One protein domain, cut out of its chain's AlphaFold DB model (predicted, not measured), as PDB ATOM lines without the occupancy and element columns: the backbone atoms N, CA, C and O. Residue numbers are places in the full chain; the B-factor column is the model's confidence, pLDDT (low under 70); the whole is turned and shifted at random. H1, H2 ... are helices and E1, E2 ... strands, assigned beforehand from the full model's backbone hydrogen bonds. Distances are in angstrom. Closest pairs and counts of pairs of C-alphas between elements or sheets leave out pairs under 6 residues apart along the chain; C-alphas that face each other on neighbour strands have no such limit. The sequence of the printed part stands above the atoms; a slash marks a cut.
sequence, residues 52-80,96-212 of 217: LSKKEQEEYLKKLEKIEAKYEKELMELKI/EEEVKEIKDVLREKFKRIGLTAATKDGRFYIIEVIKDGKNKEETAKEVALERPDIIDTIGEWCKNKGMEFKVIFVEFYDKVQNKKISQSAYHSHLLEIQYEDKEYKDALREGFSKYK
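This is residues 52 to 80 and 96 to 212 of the 217 residues of an uncharacterized protein of Leptotrichia hongkongensis (UniProt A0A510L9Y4). A twisted five-stranded sheet has H2 and H3 packed over one face, while the long H1 crosses the E1 edge of the other face, and residues 53 to 59, of which 54 to 59 belong to H1, stick out. H4 sits at the far end, packed about perpendicular on the beginning of H3. The printed part has 146 residues, with four named helices and five named strands in the order H1 H2 E1 E2 H3 E3 E4 E5 H4; the sheet, E1 E2 E3 E4 E5, is mixed, and the class is mixed, helices and strands. The whole is compact, with a radius of gyration of the C-alphas of 15.8 A and spans of 47 by 40 by 26 A.

Find C-alpha 54 at (51.466, 6.226, 109.538); from there H1, residues 54 to 77, runs 35.0 A. After the cut come H2, residues 96 to 109, 20.3 A; E1, 113 to 118, 13.4 A; and E2, 123 to 129, 20.1 A. At C-alpha 136, (46.453, -22.972, 126.018), begins H3, residues 136 to 160, 35.9 A. Next read E3, 167 to 174, 23.1 A; E4, 179 to 187, 24.6 A; E5, 190 to 196, 16.8 A; and H4, 198 to 211, 19.9 A, ending at (45.022, -22.808, 142.841).

Begin with the sheet, where the hairpin E1 and E2 is antiparallel, with N 117 and O 125 at 2.9 A. E2 and E3 are parallel, with N 126 and O 169 at 2.8 A; with H3 between them they form a strand-helix-strand unit, its crossover right-handed. E3, E4 and E5 form a meander, each strand the antiparallel neighbour of the one before; look at N 170 and O 184, 3.0 A, and N 185 and O 192, 2.8 A. There are three layers, helices on both faces: H2 and H3 on one, H1 on the other. H1 runs slantwise over E1 and E2, 46 degrees to E1 on the local plane; its height over the sheet, 4.1 A, is only just above the sheet's level. H2 touches H3 with residues 102 to 106 alone, C-alphas 102 and 157 being the closest at 7.5 A. H4 only grazes the sheet with residues 198 to 201. Every O i to N i+4 pair is within hydrogen-bond range in H2; the counts are 19 of 20 in H1, 19 of 21 in H3 and 8 of 10 in H4.

The two farthest C-alphas, of Lys 55 and Lys 212, are 49.1 A apart. Residues 81 to 95 are not printed; C-alphas 80 and 96 are 22.6 A apart. Of the links printed whole, none is long. Confidence is under 70 at residues 80, 188 to 189 and 204 to 212.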
ATOM      1  N   LEU A  52      53.671  -0.478 112.011       84.12
ATOM      2  CA  LEU A  52      53.289   0.058 110.707       84.12
ATOM      3  C   LEU A  52      53.694   1.531 110.564       84.12
ATOM      4  O   LEU A  52      53.734   2.289 111.533       84.12
ATOM      5  N   SER A  53      53.944   1.973 109.332       89.12
ATOM      6  CA  SER A  53      54.053   3.402 109.030       89.12
ATOM      7  C   SER A  53      52.702   4.107 109.210       89.12
ATOM      8  O   SER A  53      51.646   3.488 109.101       89.12
ATOM      9  N   LYS A  54      52.708   5.434 109.397       90.62
ATOM     10  CA  LYS A  54      51.466   6.226 109.538       90.62
ATOM     11  C   LYS A  54      50.471   5.986 108.396       90.62
ATOM     12  O   LYS A  54      49.279   5.842 108.632       90.62
ATOM     13  N   LYS A  55      50.971   5.883 107.160       91.31
ATOM     14  CA  LYS A  55      50.139   5.634 105.976       91.31
ATOM     15  C   LYS A  55      49.496   4.243 106.007       91.31
ATOM     16  O   LYS A  55      48.337   4.094 105.635       91.31
ATOM     17  N   GLU A  56      50.235   3.230 106.453       88.31
ATOM     18  CA  GLU A  56      49.719   1.864 106.599       88.31
ATOM     19  C   GLU A  56      48.713   1.756 107.748       88.31
ATOM     20  O   GLU A  56      47.711   1.056 107.612       88.31
ATOM     21  N   GLN A  57      48.933   2.488 108.845       83.94
ATOM     22  CA  GLN A  57      47.975   2.591 109.947       83.94
ATOM     23  C   GLN A  57      46.660   3.219 109.477       83.94
ATOM     24  O   GLN A  57      45.597   2.650 109.713       83.94
ATOM     25  N   GLU A  58      46.714   4.336 108.749       87.38
ATOM     26  CA  GLU A  58      45.523   4.975 108.176       87.38
ATOM     27  C   GLU A  58      44.761   4.033 107.232       87.38
ATOM     28  O   GLU A  58      43.534   3.935 107.302       87.38
ATOM     29  N   GLU A  59      45.466   3.303 106.360       89.94
ATOM     30  CA  GLU A  59      44.836   2.341 105.455       89.94
ATOM     31  C   GLU A  59      44.207   1.161 106.213       89.94
ATOM     32  O   GLU A  59      43.102   0.721 105.873       89.94
ATOM     33  N   TYR A  60      44.886   0.661 107.248       85.75
ATOM     34  CA  TYR A  60      44.377  -0.390 108.120       85.75
ATOM     35  C   TYR A  60      43.093   0.053 108.828       85.75
ATOM     36  O   TYR A  60      42.085  -0.650 108.743       85.75
ATOM     37  N   LEU A  61      43.091   1.243 109.438       86.38
ATOM     38  CA  LEU A  61      41.921   1.803 110.117       86.38
ATOM     39  C   LEU A  61      40.741   1.972 109.154       86.38
ATOM     40  O   LEU A  61      39.629   1.568 109.476       86.38
ATOM     41  N   LYS A  62      40.983   2.436 107.922       89.25
ATOM     42  CA  LYS A  62      39.936   2.555 106.889       89.25
ATOM     43  C   LYS A  62      39.327   1.214 106.479       89.25
ATOM     44  O   LYS A  62      38.147   1.137 106.133       89.25
ATOM     45  N   LYS A  63      40.135   0.150 106.430       89.62
ATOM     46  CA  LYS A  63      39.639  -1.214 106.176       89.62
ATOM     47  C   LYS A  63      38.840  -1.715 107.372       89.62
ATOM     48  O   LYS A  63      37.782  -2.304 107.168       89.62
ATOM     49  N   LEU A  64      39.323  -1.444 108.580       88.88
ATOM     50  CA  LEU A  64      38.678  -1.847 109.817       88.88
ATOM     51  C   LEU A  64      37.304  -1.185 109.985       88.88
ATOM     52  O   LEU A  64      36.331  -1.895 110.212       88.88
ATOM     53  N   GLU A  65      37.188   0.121 109.735       89.50
ATOM     54  CA  GLU A  65      35.918   0.866 109.767       89.50
ATOM     55  C   GLU A  65      34.841   0.236 108.870       89.50
ATOM     56  O   GLU A  65      33.681   0.117 109.261       89.50
ATOM     57  N   LYS A  66      35.209  -0.232 107.668       91.94
ATOM     58  CA  LYS A  66      34.264  -0.906 106.759       91.94
ATOM     59  C   LYS A  66      33.768  -2.241 107.309       91.94
ATOM     60  O   LYS A  66      32.629  -2.623 107.049       91.94
ATOM     61  N   ILE A  67      34.634  -2.970 108.010       91.06
ATOM     62  CA  ILE A  67      34.280  -4.248 108.626       91.06
ATOM     63  C   ILE A  67      33.394  -3.983 109.847       91.06
ATOM     64  O   ILE A  67      32.331  -4.588 109.954       91.06
ATOM     65  N   GLU A  68      33.779  -3.042 110.711       92.75
ATOM     66  CA  GLU A  68      32.996  -2.612 111.875       92.75
ATOM     67  C   GLU A  68      31.579  -2.192 111.472       92.75
ATOM     68  O   GLU A  68      30.619  -2.713 112.034       92.75
ATOM     69  N   ALA A  69      31.424  -1.382 110.420       93.38
ATOM     70  CA  ALA A  69      30.113  -0.960 109.918       93.38
ATOM     71  C   ALA A  69      29.212  -2.137 109.490       93.38
ATOM     72  O   ALA A  69      27.987  -2.088 109.634       93.38
ATOM     73  N   LYS A  70      29.800  -3.225 108.968       93.44
ATOM     74  CA  LYS A  70      29.048  -4.443 108.641       93.44
ATOM     75  C   LYS A  70      28.526  -5.115 109.914       93.44
ATOM     76  O   LYS A  70      27.349  -5.459 109.965       93.44
ATOM     77  N   TYR A  71      29.376  -5.264 110.929       91.81
ATOM     78  CA  TYR A  71      28.974  -5.837 112.216       91.81
ATOM     79  C   TYR A  71      27.961  -4.955 112.945       91.81
ATOM     80  O   TYR A  71      27.007  -5.476 113.504       91.81
ATOM     81  N   GLU A  72      28.097  -3.632 112.892       92.62
ATOM     82  CA  GLU A  72      27.123  -2.693 113.463       92.62
ATOM     83  C   GLU A  72      25.739  -2.865 112.837       92.62
ATOM     84  O   GLU A  72      24.732  -2.895 113.546       92.62
ATOM     85  N   LYS A  73      25.675  -3.060 111.516       92.00
ATOM     86  CA  LYS A  73      24.416  -3.375 110.838       92.00
ATOM     87  C   LYS A  73      23.835  -4.710 111.311       92.00
ATOM     88  O   LYS A  73      22.652  -4.771 111.633       92.00
ATOM     89  N   GLU A  74      24.655  -5.756 111.383       90.06
ATOM     90  CA  GLU A  74      24.227  -7.076 111.868       90.06
ATOM     91  C   GLU A  74      23.751  -7.019 113.331       90.06
ATOM     92  O   GLU A  74      22.725  -7.607 113.671       90.06
ATOM     93  N   LEU A  75      24.428  -6.243 114.185       88.81
ATOM     94  CA  LEU A  75      24.035  -6.009 115.574       88.81
ATOM     95  C   LEU A  75      22.646  -5.383 115.671       88.81
ATOM     96  O   LEU A  75      21.861  -5.795 116.525       88.81
ATOM     97  N   MET A  76      22.316  -4.422 114.806       86.62
ATOM     98  CA  MET A  76      20.994  -3.784 114.779       86.62
ATOM     99  C   MET A  76      19.874  -4.743 114.353       86.62
ATOM    100  O   MET A  76      18.731  -4.575 114.779       86.62
ATOM    101  N   GLU A  77      20.189  -5.772 113.564       86.81
ATOM    102  CA  GLU A  77      19.232  -6.798 113.129       86.81
ATOM    103  C   GLU A  77      18.941  -7.848 114.223       86.81
ATOM    104  O   GLU A  77      17.940  -8.572 114.142       86.81
ATOM    105  N   LEU A  78      19.765  -7.920 115.277       81.06
ATOM    106  CA  LEU A  78      19.547  -8.837 116.395       81.06
ATOM    107  C   LEU A  78      18.268  -8.493 117.167       81.06
ATOM    108  O   LEU A  78      18.027  -7.353 117.575       81.06
ATOM    109  N   LYS A  79      17.463  -9.522 117.433       77.00
ATOM    110  CA  LYS A  79      16.311  -9.435 118.335       77.00
ATOM    111  C   LYS A  79      16.765  -9.813 119.739       77.00
ATOM    112  O   LYS A  79      17.126 -10.963 119.956       77.00
ATOM    113  N   ILE A  80      16.698  -8.870 120.677       69.06
ATOM    114  CA  ILE A  80      17.062  -9.081 122.085       69.06
ATOM    115  C   ILE A  80      15.760  -9.135 122.903       69.06
ATOM    116  O   ILE A  80      15.135  -8.094 123.121       69.06
ATOM    117  N   GLU A  96      27.542   9.989 116.919       93.44
ATOM    118  CA  GLU A  96      28.605   9.383 116.101       93.44
ATOM    119  C   GLU A  96      29.988   9.634 116.705       93.44
ATOM    120  O   GLU A  96      30.846   8.752 116.690       93.44
ATOM    121  N   GLU A  97      30.176  10.808 117.304       95.69
ATOM    122  CA  GLU A  97      31.381  11.168 118.043       95.69
ATOM    123  C   GLU A  97      31.549  10.293 119.283       95.69
ATOM    124  O   GLU A  97      32.644   9.799 119.526       95.69
ATOM    125  N   GLU A  98      30.473  10.041 120.033       96.06
ATOM    126  CA  GLU A  98      30.500   9.152 121.197       96.06
ATOM    127  C   GLU A  98      30.799   7.696 120.792       96.06
ATOM    128  O   GLU A  98      31.584   7.022 121.459       96.06
ATOM    129  N   VAL A  99      30.245   7.211 119.671       95.38
ATOM    130  CA  VAL A  99      30.589   5.888 119.111       95.38
ATOM    131  C   VAL A  99      32.067   5.816 118.721       95.38
ATOM    132  O   VAL A  99      32.716   4.796 118.946       95.38
ATOM    133  N   LYS A 100      32.623   6.885 118.148       94.31
ATOM    134  CA  LYS A 100      34.051   6.946 117.826       94.31
ATOM    135  C   LYS A 100      34.915   6.976 119.091       94.31
ATOM    136  O   LYS A 100      35.887   6.236 119.177       94.31
ATOM    137  N   GLU A 101      34.521   7.768 120.084       96.31
ATOM    138  CA  GLU A 101      35.230   7.914 121.356       96.31
ATOM    139  C   GLU A 101      35.393   6.566 122.074       96.31
ATOM    140  O   GLU A 101      36.506   6.216 122.455       96.31
ATOM    141  N   ILE A 102      34.325   5.768 122.217       95.19
ATOM    142  CA  ILE A 102      34.435   4.456 122.881       95.19
ATOM    143  C   ILE A 102      35.339   3.484 122.109       95.19
ATOM    144  O   ILE A 102      36.062   2.695 122.718       95.19
ATOM    145  N   LYS A 103      35.353   3.550 120.770       94.44
ATOM    146  CA  LYS A 103      36.277   2.745 119.957       94.44
ATOM    147  C   LYS A 103      37.729   3.120 120.224       94.44
ATOM    148  O   LYS A 103      38.562   2.223 120.363       94.44
ATOM    149  N   ASP A 104      38.016   4.413 120.316       92.19
ATOM    150  CA  ASP A 104      39.359   4.918 120.593       92.19
ATOM    151  C   ASP A 104      39.804   4.532 122.016       92.19
ATOM    152  O   ASP A 104      40.872   3.943 122.171       92.19
ATOM    153  N   VAL A 105      38.942   4.705 123.029       95.38
ATOM    154  CA  VAL A 105      39.196   4.267 124.421       95.38
ATOM    155  C   VAL A 105      39.560   2.782 124.489       95.38
ATOM    156  O   VAL A 105      40.537   2.398 125.138       95.38
ATOM    157  N   LEU A 106      38.792   1.932 123.806       94.81
ATOM    158  CA  LEU A 106      39.033   0.492 123.796       94.81
ATOM    159  C   LEU A 106      40.355   0.137 123.111       94.81
ATOM    160  O   LEU A 106      41.110  -0.668 123.647       94.81
ATOM    161  N   ARG A 107      40.680   0.753 121.969       88.50
ATOM    162  CA  ARG A 107      41.955   0.518 121.267       88.50
ATOM    163  C   ARG A 107      43.162   1.016 122.063       88.50
ATOM    164  O   ARG A 107      44.232   0.409 122.013       88.50
ATOM    165  N   GLU A 108      43.013   2.116 122.795       89.75
ATOM    166  CA  GLU A 108      44.073   2.646 123.649       89.75
ATOM    167  C   GLU A 108      44.370   1.713 124.824       89.75
ATOM    168  O   GLU A 108      45.547   1.437 125.089       89.75
ATOM    169  N   LYS A 109      43.319   1.208 125.486       93.25
ATOM    170  CA  LYS A 109      43.427   0.326 126.655       93.25
ATOM    171  C   LYS A 109      43.833  -1.101 126.276       93.25
ATOM    172  O   LYS A 109      44.773  -1.637 126.859       93.25
ATOM    173  N   PHE A 110      43.184  -1.690 125.275       91.38
ATOM    174  CA  PHE A 110      43.370  -3.083 124.871       91.38
ATOM    175  C   PHE A 110      44.140  -3.165 123.558       91.38
ATOM    176  O   PHE A 110      43.599  -3.053 122.455       91.38
ATOM    177  N   LYS A 111      45.445  -3.396 123.681       86.00
ATOM    178  CA  LYS A 111      46.387  -3.376 122.555       86.00
ATOM    179  C   LYS A 111      46.088  -4.424 121.478       86.00
ATOM    180  O   LYS A 111      46.490  -4.252 120.331       86.00
ATOM    181  N   ARG A 112      45.383  -5.503 121.816       88.44
ATOM    182  CA  ARG A 112      45.110  -6.609 120.891       88.44
ATOM    183  C   ARG A 112      43.675  -6.636 120.362       88.44
ATOM    184  O   ARG A 112      43.297  -7.603 119.700       88.44
ATOM    185  N   ILE A 113      42.890  -5.575 120.570       90.00
ATOM    186  CA  ILE A 113      41.589  -5.443 119.906       90.00
ATOM    187  C   ILE A 113      41.791  -5.393 118.391       90.00
ATOM    188  O   ILE A 113      42.402  -4.480 117.837       90.00
ATOM    189  N   GLY A 114      41.252  -6.406 117.717       87.31
ATOM    190  CA  GLY A 114      41.236  -6.507 116.266       87.31
ATOM    191  C   GLY A 114      40.005  -5.866 115.635       87.31
ATOM    192  O   GLY A 114      40.050  -5.556 114.447       87.31
ATOM    193  N   LEU A 115      38.912  -5.694 116.390       93.56
ATOM    194  CA  LEU A 115      37.672  -5.084 115.907       93.56
ATOM    195  C   LEU A 115      36.808  -4.552 117.052       93.56
ATOM    196  O   LEU A 115      36.582  -5.270 118.025       93.56
ATOM    197  N   THR A 116      36.245  -3.352 116.867       95.56
ATOM    198  CA  THR A 116      35.235  -2.774 117.764       95.56
ATOM    199  C   THR A 116      34.047  -2.258 116.960       95.56
ATOM    200  O   THR A 116      34.081  -1.163 116.404       95.56
ATOM    201  N   ALA A 117      32.959  -3.018 116.923       96.12
ATOM    202  CA  ALA A 117      31.681  -2.545 116.402       96.12
ATOM    203  C   ALA A 117      30.808  -2.034 117.553       96.12
ATOM    204  O   ALA A 117      30.658  -2.717 118.568       96.12
ATOM    205  N   ALA A 118      30.233  -0.844 117.390       96.31
ATOM    206  CA  ALA A 118      29.393  -0.212 118.404       96.31
ATOM    207  C   ALA A 118      28.210   0.512 117.751       96.31
ATOM    208  O   ALA A 118      28.384   1.306 116.829       96.31
ATOM    209  N   THR A 119      26.994   0.245 118.225       93.62
ATOM    210  CA  THR A 119      25.775   0.889 117.721       93.62
ATOM    211  C   THR A 119      25.347   2.050 118.617       93.62
ATOM    212  O   THR A 119      25.601   2.067 119.822       93.62
ATOM    213  N   LYS A 120      24.608   3.007 118.041       93.12
ATOM    214  CA  LYS A 120      24.059   4.156 118.785       93.12
ATOM    215  C   LYS A 120      23.111   3.752 119.917       93.12
ATOM    216  O   LYS A 120      22.934   4.516 120.856       93.12
ATOM    217  N   ASP A 121      22.502   2.569 119.836       89.94
ATOM    218  CA  ASP A 121      21.608   2.037 120.865       89.94
ATOM    219  C   ASP A 121      22.319   1.127 121.883       89.94
ATOM    220  O   ASP A 121      21.645   0.407 122.613       89.94
ATOM    221  N   GLY A 122      23.656   1.155 121.934       90.50
ATOM    222  CA  GLY A 122      24.438   0.499 122.980       90.50
ATOM    223  C   GLY A 122      24.636  -1.005 122.777       90.50
ATOM    224  O   GLY A 122      24.664  -1.750 123.755       90.50
ATOM    225  N   ARG A 123      24.740  -1.487 121.535       92.50
ATOM    226  CA  ARG A 123      25.156  -2.868 121.232       92.50
ATOM    227  C   ARG A 123      26.612  -2.867 120.810       92.50
ATOM    228  O   ARG A 123      27.004  -2.079 119.951       92.50
ATOM    229  N   PHE A 124      27.385  -3.784 121.368       95.06
ATOM    230  CA  PHE A 124      28.822  -3.855 121.139       95.06
ATOM    231  C   PHE A 124      29.228  -5.241 120.654       95.06
ATOM    232  O   PHE A 124      28.703  -6.249 121.130       95.06
ATOM    233  N   TYR A 125      30.183  -5.288 119.730       96.00
ATOM    234  CA  TYR A 125      30.864  -6.510 119.319       96.00
ATOM    235  C   TYR A 125      32.365  -6.263 119.269       96.00
ATOM    236  O   TYR A 125      32.848  -5.477 118.450       96.00
ATOM    237  N   ILE A 126      33.083  -6.936 120.159       96.81
ATOM    238  CA  ILE A 126      34.521  -6.792 120.347       96.81
ATOM    239  C   ILE A 126      35.195  -8.088 119.919       96.81
ATOM    240  O   ILE A 126      34.806  -9.162 120.377       96.81
ATOM    241  N   ILE A 127      36.208  -7.984 119.059       94.25
ATOM    242  CA  ILE A 127      37.125  -9.089 118.777       94.25
ATOM    243  C   ILE A 127      38.487  -8.718 119.333       94.25
ATOM    244  O   ILE A 127      39.107  -7.759 118.867       94.25
ATOM    245  N   GLU A 128      38.978  -9.518 120.265       93.62
ATOM    246  CA  GLU A 128      40.351  -9.460 120.739       93.62
ATOM    247  C   GLU A 128      41.166 -10.618 120.161       93.62
ATOM    248  O   GLU A 128      40.736 -11.776 120.136       93.62
ATOM    249  N   VAL A 129      42.346 -10.294 119.635       93.00
ATOM    250  CA  VAL A 129      43.266 -11.274 119.064       93.00
ATOM    251  C   VAL A 129      44.165 -11.799 120.172       93.00
ATOM    252  O   VAL A 129      44.919 -11.042 120.773       93.00
ATOM    253  N   ILE A 130      44.122 -13.106 120.410       90.62
ATOM    254  CA  ILE A 130      44.948 -13.710 121.456       90.62
ATOM    255  C   ILE A 130      46.432 -13.678 121.089       90.62
ATOM    256  O   ILE A 130      46.804 -13.686 119.910       90.62
ATOM    257  N   LYS A 131      47.291 -13.707 122.106       88.75
ATOM    258  CA  LYS A 131      48.743 -13.640 121.908       88.75
ATOM    259  C   LYS A 131      49.338 -14.914 121.301       88.75
ATOM    260  O   LYS A 131      50.079 -14.844 120.322       88.75
ATOM    261  N   ASP A 132      49.036 -16.073 121.887       85.56
ATOM    262  CA  ASP A 132      49.553 -17.370 121.433       85.56
ATOM    263  C   ASP A 132      48.576 -18.516 121.720       85.56
ATOM    264  O   ASP A 132      48.606 -19.136 122.785       85.56
ATOM    265  N   GLY A 133      47.766 -18.885 120.726       82.12
ATOM    266  CA  GLY A 133      46.819 -19.994 120.866       82.12
ATOM    267  C   GLY A 133      47.443 -21.387 120.891       82.12
ATOM    268  O   GLY A 133      46.729 -22.385 121.044       82.12
ATOM    269  N   LYS A 134      48.763 -21.523 120.738       86.81
ATOM    270  CA  LYS A 134      49.429 -22.794 121.055       86.81
ATOM    271  C   LYS A 134      49.598 -22.939 122.563       86.81
ATOM    272  O   LYS A 134      49.439 -24.048 123.077       86.81
ATOM    273  N   ASN A 135      49.837 -21.837 123.276       87.75
ATOM    274  CA  ASN A 135      49.876 -21.815 124.731       87.75
ATOM    275  C   ASN A 135      48.462 -21.710 125.324       87.75
ATOM    276  O   ASN A 135      47.943 -20.630 125.612       87.75
ATOM    277  N   LYS A 136      47.836 -22.873 125.528       84.06
ATOM    278  CA  LYS A 136      46.453 -22.972 126.018       84.06
ATOM    279  C   LYS A 136      46.258 -22.350 127.400       84.06
ATOM    280  O   LYS A 136      45.247 -21.696 127.621       84.06
ATOM    281  N   GLU A 137      47.207 -22.535 128.320       81.81
ATOM    282  CA  GLU A 137      47.092 -22.009 129.687       81.81
ATOM    283  C   GLU A 137      47.166 -20.476 129.706       81.81
ATOM    284  O   GLU A 137      46.368 -19.829 130.382       81.81
ATOM    285  N   GLU A 138      48.107 -19.892 128.961       85.38
ATOM    286  CA  GLU A 138      48.265 -18.437 128.870       85.38
ATOM    287  C   GLU A 138      47.096 -17.789 128.134       85.38
ATOM    288  O   GLU A 138      46.498 -16.862 128.671       85.38
ATOM    289  N   THR A 139      46.695 -18.340 126.983       85.62
ATOM    290  CA  THR A 139      45.509 -17.870 126.249       85.62
ATOM    291  C   THR A 139      44.283 -17.864 127.144       85.62
ATOM    292  O   THR A 139      43.484 -16.937 127.133       85.62
ATOM    293  N   ALA A 140      44.095 -18.913 127.932       81.94
ATOM    294  CA  ALA A 140      42.888 -19.004 128.715       81.94
ATOM    295  C   ALA A 140      42.920 -18.062 129.938       81.94
ATOM    296  O   ALA A 140      41.874 -17.551 130.337       81.94
ATOM    297  N   LYS A 141      44.108 -17.752 130.487       85.12
ATOM    298  CA  LYS A 141      44.288 -16.649 131.450       85.12
ATOM    299  C   LYS A 141      43.992 -15.291 130.818       85.12
ATOM    300  O   LYS A 141      43.296 -14.503 131.443       85.12
ATOM    301  N   GLU A 142      44.484 -15.046 129.604       87.81
ATOM    302  CA  GLU A 142      44.182 -13.842 128.819       87.81
ATOM    303  C   GLU A 142      42.662 -13.679 128.669       87.81
ATOM    304  O   GLU A 142      42.106 -12.692 129.136       87.81
ATOM    305  N   VAL A 143      41.963 -14.708 128.179       86.12
ATOM    306  CA  VAL A 143      40.494 -14.719 128.053       86.12
ATOM    307  C   VAL A 143      39.793 -14.438 129.391       86.12
ATOM    308  O   VAL A 143      38.794 -13.722 129.437       86.12
ATOM    309  N   ALA A 144      40.279 -15.022 130.489       84.50
ATOM    310  CA  ALA A 144      39.665 -14.867 131.807       84.50
ATOM    311  C   ALA A 144      39.866 -13.469 132.418       84.50
ATOM    312  O   ALA A 144      39.033 -13.057 133.225       84.50
ATOM    313  N   LEU A 145      40.947 -12.772 132.063       87.75
ATOM    314  CA  LEU A 145      41.288 -11.447 132.585       87.75
ATOM    315  C   LEU A 145      40.752 -10.319 131.700       87.75
ATOM    316  O   LEU A 145      40.131  -9.396 132.214       87.75
ATOM    317  N   GLU A 146      40.941 -10.413 130.386       90.69
ATOM    318  CA  GLU A 146      40.588  -9.337 129.453       90.69
ATOM    319  C   GLU A 146      39.071  -9.245 129.248       90.69
ATOM    320  O   GLU A 146      38.515  -8.156 129.144       90.69
ATOM    321  N   ARG A 147      38.347 -10.378 129.263       91.75
ATOM    322  CA  ARG A 147      36.884 -10.375 129.084       91.75
ATOM    323  C   ARG A 147      36.163  -9.482 130.103       91.75
ATOM    324  O   ARG A 147      35.382  -8.638 129.661       91.75
ATOM    325  N   PRO A 148      36.329  -9.677 131.430       89.56
ATOM    326  CA  PRO A 148      35.682  -8.799 132.396       89.56
ATOM    327  C   PRO A 148      36.183  -7.358 132.273       89.56
ATOM    328  O   PRO A 148      35.357  -6.460 132.332       89.56
ATOM    329  N   ASP A 149      37.472  -7.124 132.002       94.06
ATOM    330  CA  ASP A 149      37.999  -5.757 131.885       94.06
ATOM    331  C   ASP A 149      37.404  -5.000 130.679       94.06
ATOM    332  O   ASP A 149      37.052  -3.824 130.790       94.06
ATOM    333  N   ILE A 150      37.197  -5.667 129.537       94.56
ATOM    334  CA  ILE A 150      36.488  -5.097 128.377       94.56
ATOM    335  C   ILE A 150      35.044  -4.749 128.746       94.56
ATOM    336  O   ILE A 150      34.575  -3.647 128.444       94.56
ATOM    337  N   ILE A 151      34.332  -5.679 129.390       92.56
ATOM    338  CA  ILE A 151      32.931  -5.485 129.789       92.56
ATOM    339  C   ILE A 151      32.813  -4.315 130.768       92.56
ATOM    340  O   ILE A 151      31.969  -3.442 130.561       92.56
ATOM    341  N   ASP A 152      33.674  -4.267 131.782       93.62
ATOM    342  CA  ASP A 152      33.690  -3.214 132.795       93.62
ATOM    343  C   ASP A 152      34.041  -1.861 132.165       93.62
ATOM    344  O   ASP A 152      33.358  -0.873 132.421       93.62
ATOM    345  N   THR A 153      35.014  -1.818 131.248       96.19
ATOM    346  CA  THR A 153      35.379  -0.589 130.521       96.19
ATOM    347  C   THR A 153      34.195  -0.016 129.742       96.19
ATOM    348  O   THR A 153      33.911   1.180 129.836       96.19
ATOM    349  N   ILE A 154      33.484  -0.854 128.982       95.19
ATOM    350  CA  ILE A 154      32.303  -0.419 128.224       95.19
ATOM    351  C   ILE A 154      31.182  -0.015 129.184       95.19
ATOM    352  O   ILE A 154      30.562   1.031 129.000       95.19
ATOM    353  N   GLY A 155      30.933  -0.814 130.223       92.69
ATOM    354  CA  GLY A 155      29.877  -0.570 131.199       92.69
ATOM    355  C   GLY A 155      30.058   0.745 131.957       92.69
ATOM    356  O   GLY A 155      29.122   1.543 132.040       92.69
ATOM    357  N   GLU A 156      31.261   1.007 132.466       94.44
ATOM    358  CA  GLU A 156      31.606   2.258 133.143       94.44
ATOM    359  C   GLU A 156      31.507   3.455 132.200       94.44
ATOM    360  O   GLU A 156      30.938   4.487 132.569       94.44
ATOM    361  N   TRP A 157      32.000   3.324 130.966       96.06
ATOM    362  CA  TRP A 157      31.912   4.398 129.986       96.06
ATOM    363  C   TRP A 157      30.452   4.716 129.630       96.06
ATOM    364  O   TRP A 157      30.047   5.877 129.701       96.06
ATOM    365  N   CYS A 158      29.624   3.703 129.349       92.31
ATOM    366  CA  CYS A 158      28.191   3.879 129.091       92.31
ATOM    367  C   CYS A 158      27.489   4.559 130.273       92.31
ATOM    368  O   CYS A 158      26.771   5.544 130.078       92.31
ATOM    369  N   LYS A 159      27.767   4.109 131.504       91.06
ATOM    370  CA  LYS A 159      27.234   4.715 132.730       91.06
ATOM    371  C   LYS A 159      27.615   6.193 132.844       91.06
ATOM    372  O   LYS A 159      26.750   7.021 133.124       91.06
ATOM    373  N   ASN A 160      28.872   6.541 132.570       93.38
ATOM    374  CA  ASN A 160      29.349   7.928 132.587       93.38
ATOM    375  C   ASN A 160      28.689   8.791 131.503       93.38
ATOM    376  O   ASN A 160      28.492   9.990 131.701       93.38
ATOM    377  N   LYS A 161      28.298   8.193 130.374       92.19
ATOM    378  CA  LYS A 161      27.517   8.866 129.331       92.19
ATOM    379  C   LYS A 161      26.020   8.936 129.638       92.19
ATOM    380  O   LYS A 161      25.311   9.576 128.863       92.19
ATOM    381  N   GLY A 162      25.532   8.337 130.727       88.81
ATOM    382  CA  GLY A 162      24.102   8.266 131.049       88.81
ATOM    383  C   GLY A 162      23.326   7.324 130.124       88.81
ATOM    384  O   GLY A 162      22.154   7.565 129.842       88.81
ATOM    385  N   MET A 163      23.997   6.294 129.606       86.81
ATOM    386  CA  MET A 163      23.438   5.259 128.741       86.81
ATOM    387  C   MET A 163      23.485   3.901 129.449       86.81
ATOM    388  O   MET A 163      24.474   3.555 130.093       86.81
ATOM    389  N   GLU A 164      22.462   3.084 129.218       85.62
ATOM    390  CA  GLU A 164      22.526   1.642 129.447       85.62
ATOM    391  C   GLU A 164      22.843   0.931 128.127       85.62
ATOM    392  O   GLU A 164      22.166   1.143 127.119       85.62
ATOM    393  N   PHE A 165      23.886   0.099 128.113       88.56
ATOM    394  CA  PHE A 165      24.147  -0.769 126.968       88.56
ATOM    395  C   PHE A 165      23.112  -1.904 126.923       88.56
ATOM    396  O   PHE A 165      22.626  -2.371 127.953       88.56
ATOM    397  N   LYS A 166      22.803  -2.389 125.720       87.38
ATOM    398  CA  LYS A 166      21.853  -3.488 125.502       87.38
ATOM    399  C   LYS A 166      22.509  -4.851 125.591       87.38
ATOM    400  O   LYS A 166      21.974  -5.770 126.205       87.38
ATOM    401  N   VAL A 167      23.650  -4.986 124.924       89.31
ATOM    402  CA  VAL A 167      24.422  -6.225 124.891       89.31
ATOM    403  C   VAL A 167      25.868  -5.933 124.521       89.31
ATOM    404  O   VAL A 167      26.137  -5.088 123.664       89.31
ATOM    405  N   ILE A 168      26.790  -6.664 125.139       92.69
ATOM    406  CA  ILE A 168      28.208  -6.659 124.777       92.69
ATOM    407  C   ILE A 168      28.597  -8.077 124.378       92.69
ATOM    408  O   ILE A 168      28.547  -8.993 125.198       92.69
ATOM    409  N   PHE A 169      28.999  -8.258 123.125       93.00
ATOM    410  CA  PHE A 169      29.645  -9.478 122.667       93.00
ATOM    411  C   PHE A 169      31.158  -9.310 122.741       93.00
ATOM    412  O   PHE A 169      31.697  -8.339 122.214       93.00
ATOM    413  N   VAL A 170      31.835 -10.273 123.359       93.62
ATOM    414  CA  VAL A 170      33.301 -10.335 123.395       93.62
ATOM    415  C   VAL A 170      33.732 -11.668 122.805       93.62
ATOM    416  O   VAL A 170      33.337 -12.726 123.299       93.62
ATOM    417  N   GLU A 171      34.519 -11.609 121.738       93.69
ATOM    418  CA  GLU A 171      35.109 -12.754 121.056       93.69
ATOM    419  C   GLU A 171      36.632 -12.724 121.182       93.69
ATOM    420  O   GLU A 171      37.268 -11.713 120.905       93.69
ATOM    421  N   PHE A 172      37.214 -13.871 121.527       92.56
ATOM    422  CA  PHE A 172      38.655 -14.095 121.490       92.56
ATOM    423  C   PHE A 172      39.004 -14.952 120.283       92.56
ATOM    424  O   PHE A 172      38.473 -16.060 120.123       92.56
ATOM    425  N   TYR A 173      39.905 -14.451 119.445       92.50
ATOM    426  CA  TYR A 173      40.233 -15.048 118.160       92.50
ATOM    427  C   TYR A 173      41.723 -15.353 118.028       92.50
ATOM    428  O   TYR A 173      42.573 -14.485 118.212       92.50
ATOM    429  N   ASP A 174      42.047 -16.583 117.639       90.69
ATOM    430  CA  ASP A 174      43.393 -16.959 117.233       90.69
ATOM    431  C   ASP A 174      43.574 -16.689 115.742       90.69
ATOM    432  O   ASP A 174      43.090 -17.436 114.883       90.69
ATOM    433  N   LYS A 175      44.320 -15.629 115.432       87.44
ATOM    434  CA  LYS A 175      44.640 -15.251 114.054       87.44
ATOM    435  C   LYS A 175      45.571 -16.250 113.361       87.44
ATOM    436  O   LYS A 175      45.453 -16.430 112.153       87.44
ATOM    437  N   VAL A 176      46.466 -16.911 114.097       86.38
ATOM    438  CA  VAL A 176      47.435 -17.875 113.547       86.38
ATOM    439  C   VAL A 176      46.737 -19.178 113.166       86.38
ATOM    440  O   VAL A 176      46.985 -19.721 112.092       86.38
ATOM    441  N   GLN A 177      45.845 -19.672 114.026       85.62
ATOM    442  CA  GLN A 177      45.058 -20.884 113.763       85.62
ATOM    443  C   GLN A 177      43.765 -20.604 112.988       85.62
ATOM    444  O   GLN A 177      43.067 -21.543 112.610       85.62
ATOM    445  N   ASN A 178      43.447 -19.328 112.748       88.25
ATOM    446  CA  ASN A 178      42.206 -18.868 112.131       88.25
ATOM    447  C   ASN A 178      40.965 -19.467 112.816       88.25
ATOM    448  O   ASN A 178      40.103 -20.078 112.175       88.25
ATOM    449  N   LYS A 179      40.929 -19.362 114.148       88.44
ATOM    450  CA  LYS A 179      39.977 -20.083 114.993       88.44
ATOM    451  C   LYS A 179      39.445 -19.196 116.110       88.44
ATOM    452  O   LYS A 179      40.207 -18.579 116.846       88.44
ATOM    453  N   LYS A 180      38.125 -19.221 116.293       88.62
ATOM    454  CA  LYS A 180      37.472 -18.649 117.472       88.62
ATOM    455  C   LYS A 180      37.798 -19.488 118.703       88.62
ATOM    456  O   LYS A 180      37.633 -20.706 118.671       88.62
ATOM    457  N   ILE A 181      38.241 -18.839 119.770       88.25
ATOM    458  CA  ILE A 181      38.608 -19.487 121.032       88.25
ATOM    459  C   ILE A 181      37.464 -19.401 122.025       88.25
ATOM    460  O   ILE A 181      37.068 -20.407 122.608       88.25
ATOM    461  N   SER A 182      36.889 -18.213 122.170       88.06
ATOM    462  CA  SER A 182      35.787 -17.973 123.086       88.06
ATOM    463  C   SER A 182      34.867 -16.890 122.548       88.06
ATOM    464  O   SER A 182      35.307 -16.001 121.825       88.06
ATOM    465  N   GLN A 183      33.589 -16.980 122.894       88.62
ATOM    466  CA  GLN A 183      32.610 -15.930 122.681       88.62
ATOM    467  C   GLN A 183      31.649 -15.881 123.856       88.62
ATOM    468  O   GLN A 183      31.082 -16.901 124.262       88.62
ATOM    469  N   SER A 184      31.416 -14.679 124.353       85.12
ATOM    470  CA  SER A 184      30.429 -14.414 125.388       85.12
ATOM    471  C   SER A 184      29.521 -13.268 124.994       85.12
ATOM    472  O   SER A 184      29.925 -12.383 124.243       85.12
ATOM    473  N   ALA A 185      28.323 -13.269 125.558       86.25
ATOM    474  CA  ALA A 185      27.388 -12.168 125.477       86.25
ATOM    475  C   ALA A 185      27.016 -11.715 126.888       86.25
ATOM    476  O   ALA A 185      26.681 -12.532 127.744       86.25
ATOM    477  N   TYR A 186      27.078 -10.413 127.130       84.25
ATOM    478  CA  TYR A 186      26.743  -9.807 128.409       84.25
ATOM    479  C   TYR A 186      25.474  -8.971 128.260       84.25
ATOM    480  O   TYR A 186      25.462  -8.005 127.497       84.25
ATOM    481  N   HIS A 187      24.415  -9.366 128.963       80.56
ATOM    482  CA  HIS A 187      23.086  -8.750 128.912       80.56
ATOM    483  C   HIS A 187      22.709  -8.315 130.319       80.56
ATOM    484  O   HIS A 187      22.757  -9.158 131.200       80.56
ATOM    485  N   SER A 188      22.315  -7.062 130.559       64.50
ATOM    486  CA  SER A 188      21.673  -6.652 131.827       64.50
ATOM    487  C   SER A 188      22.315  -7.238 133.107       64.50
ATOM    488  O   SER A 188      21.622  -7.715 134.001       64.50
ATOM    489  N   HIS A 189      23.651  -7.217 133.178       67.19
ATOM    490  CA  HIS A 189      24.494  -7.781 134.246       67.19
ATOM    491  C   HIS A 189      24.717  -9.308 134.285       67.19
ATOM    492  O   HIS A 189      25.404  -9.812 135.174       67.19
ATOM    493  N   LEU A 190      24.202 -10.053 133.314       73.81
ATOM    494  CA  LEU A 190      24.361 -11.494 133.159       73.81
ATOM    495  C   LEU A 190      25.376 -11.824 132.058       73.81
ATOM    496  O   LEU A 190      25.201 -11.451 130.897       73.81
ATOM    497  N   LEU A 191      26.414 -12.584 132.419       76.75
ATOM    498  CA  LEU A 191      27.376 -13.141 131.469       76.75
ATOM    499  C   LEU A 191      26.919 -14.512 130.972       76.75
ATOM    500  O   LEU A 191      26.849 -15.470 131.740       76.75
ATOM    501  N   GLU A 192      26.702 -14.619 129.665       79.38
ATOM    502  CA  GLU A 192      26.428 -15.873 128.976       79.38
ATOM    503  C   GLU A 192      27.631 -16.272 128.112       79.38
ATOM    504  O   GLU A 192      28.027 -15.557 127.189       79.38
ATOM    505  N   ILE A 193      28.222 -17.437 128.389       79.31
ATOM    506  CA  ILE A 193      29.259 -18.014 127.524       79.31
ATOM    507  C   ILE A 193      28.573 -18.743 126.369       79.31
ATOM    508  O   ILE A 193      27.979 -19.802 126.559       79.31
ATOM    509  N   GLN A 194      28.679 -18.186 125.165       75.19
ATOM    510  CA  GLN A 194      28.050 -18.725 123.956       75.19
ATOM    511  C   GLN A 194      28.911 -19.798 123.289       75.19
ATOM    512  O   GLN A 194      28.402 -20.736 122.672       75.19
ATOM    513  N   TYR A 195      30.229 -19.653 123.394       75.69
ATOM    514  CA  TYR A 195      31.197 -20.599 122.867       75.69
ATOM    515  C   TYR A 195      32.475 -20.548 123.698       75.69
ATOM    516  O   TYR A 195      32.953 -19.474 124.039       75.69
ATOM    517  N   GLU A 196      33.056 -21.708 123.974       80.12
ATOM    518  CA  GLU A 196      34.379 -21.822 124.580       80.12
ATOM    519  C   GLU A 196      35.026 -23.091 124.034       80.12
ATOM    520  O   GLU A 196      34.431 -24.175 124.092       80.12
ATOM    521  N   ASP A 197      36.228 -22.967 123.484       80.50
ATOM    522  CA  ASP A 197      36.962 -24.119 122.996       80.50
ATOM    523  C   ASP A 197      37.376 -25.028 124.162       80.50
ATOM    524  O   ASP A 197      37.935 -24.600 125.177       80.50
ATOM    525  N   LYS A 198      37.065 -26.318 124.013       83.69
ATOM    526  CA  LYS A 198      37.177 -27.296 125.092       83.69
ATOM    527  C   LYS A 198      38.612 -27.446 125.599       83.69
ATOM    528  O   LYS A 198      38.796 -27.582 126.803       83.69
ATOM    529  N   GLU A 199      39.609 -27.393 124.718       78.50
ATOM    530  CA  GLU A 199      41.011 -27.575 125.109       78.50
ATOM    531  C   GLU A 199      41.484 -26.441 126.026       78.50
ATOM    532  O   GLU A 199      42.172 -26.686 127.014       78.50
ATOM    533  N   TYR A 200      41.066 -25.203 125.749       71.88
ATOM    534  CA  TYR A 200      41.398 -24.044 126.585       71.88
ATOM    535  C   TYR A 200      40.615 -24.050 127.898       71.88
ATOM    536  O   TYR A 200      41.169 -23.752 128.957       71.88
ATOM    537  N   LYS A 201      39.343 -24.462 127.859       76.50
ATOM    538  CA  LYS A 201      38.530 -24.649 129.066       76.50
ATOM    539  C   LYS A 201      39.143 -25.687 130.009       76.50
ATOM    540  O   LYS A 201      39.193 -25.467 131.222       76.50
ATOM    541  N   ASP A 202      39.614 -26.805 129.464       76.56
ATOM    542  CA  ASP A 202      40.279 -27.852 130.236       76.56
ATOM    543  C   ASP A 202      41.631 -27.349 130.773       76.56
ATOM    544  O   ASP A 202      41.909 -27.521 131.962       76.56
ATOM    545  N   ALA A 203      42.401 -26.602 129.971       70.56
ATOM    546  CA  ALA A 203      43.643 -25.964 130.411       70.56
ATOM    547  C   ALA A 203      43.436 -24.958 131.558       70.56
ATOM    548  O   ALA A 203      44.238 -24.940 132.488       70.56
ATOM    549  N   LEU A 204      42.351 -24.170 131.572       66.25
ATOM    550  CA  LEU A 204      41.989 -23.354 132.744       66.25
ATOM    551  C   LEU A 204      41.702 -24.223 133.947       66.25
ATOM    552  O   LEU A 204      42.221 -23.972 135.032       66.25
ATOM    553  N   ARG A 205      40.869 -25.247 133.766       68.19
ATOM    554  CA  ARG A 205      40.479 -26.122 134.865       68.19
ATOM    555  C   ARG A 205      41.697 -26.781 135.499       68.19
ATOM    556  O   ARG A 205      41.716 -26.928 136.716       68.19
ATOM    557  N   GLU A 206      42.686 -27.160 134.698       65.50
ATOM    558  CA  GLU A 206      43.925 -27.813 135.121       65.50
ATOM    559  C   GLU A 206      44.982 -26.821 135.630       65.50
ATOM    560  O   GLU A 206      45.556 -27.039 136.698       65.50
ATOM    561  N   GLY A 207      45.188 -25.693 134.953       57.16
ATOM    562  CA  GLY A 207      46.109 -24.627 135.359       57.16
ATOM    563  C   GLY A 207      45.674 -23.951 136.661       57.16
ATOM    564  O   GLY A 207      46.469 -23.803 137.590       57.16
ATOM    565  N   PHE A 208      44.375 -23.660 136.796       52.03
ATOM    566  CA  PHE A 208      43.772 -23.194 138.045       52.03
ATOM    567  C   PHE A 208      43.484 -24.331 139.036       52.03
ATOM    568  O   PHE A 208      43.234 -24.048 140.207       52.03
ATOM    569  N   SER A 209      43.607 -25.615 138.652       49.50
ATOM    570  CA  SER A 209      43.483 -26.730 139.614       49.50
ATOM    571  C   SER A 209      44.537 -26.658 140.724       49.50
ATOM    572  O   SER A 209      44.250 -26.992 141.873       49.50
ATOM    573  N   LYS A 210      45.736 -26.150 140.408       45.66
ATOM    574  CA  LYS A 210      46.812 -25.921 141.387       45.66
ATOM    575  C   LYS A 210      46.483 -24.788 142.372       45.66
ATOM    576  O   LYS A 210      47.010 -24.785 143.480       45.66
ATOM    577  N   TYR A 211      45.562 -23.892 142.007       42.16
ATOM    578  CA  TYR A 211      45.022 -22.808 142.841       42.16
ATOM    579  C   TYR A 211      43.637 -23.138 143.445       42.16
ATOM    580  O   TYR A 211      43.097 -22.371 144.242       42.16
ATOM    581  N   LYS A 212      43.081 -24.323 143.155       40.94
ATOM    582  CA  LYS A 212      41.736 -24.805 143.544       40.94
ATOM    583  C   LYS A 212      41.538 -25.040 145.048       40.94
ATOM    584  O   LYS A 212      40.513 -25.580 145.452       40.94
TER     585      LYS A 212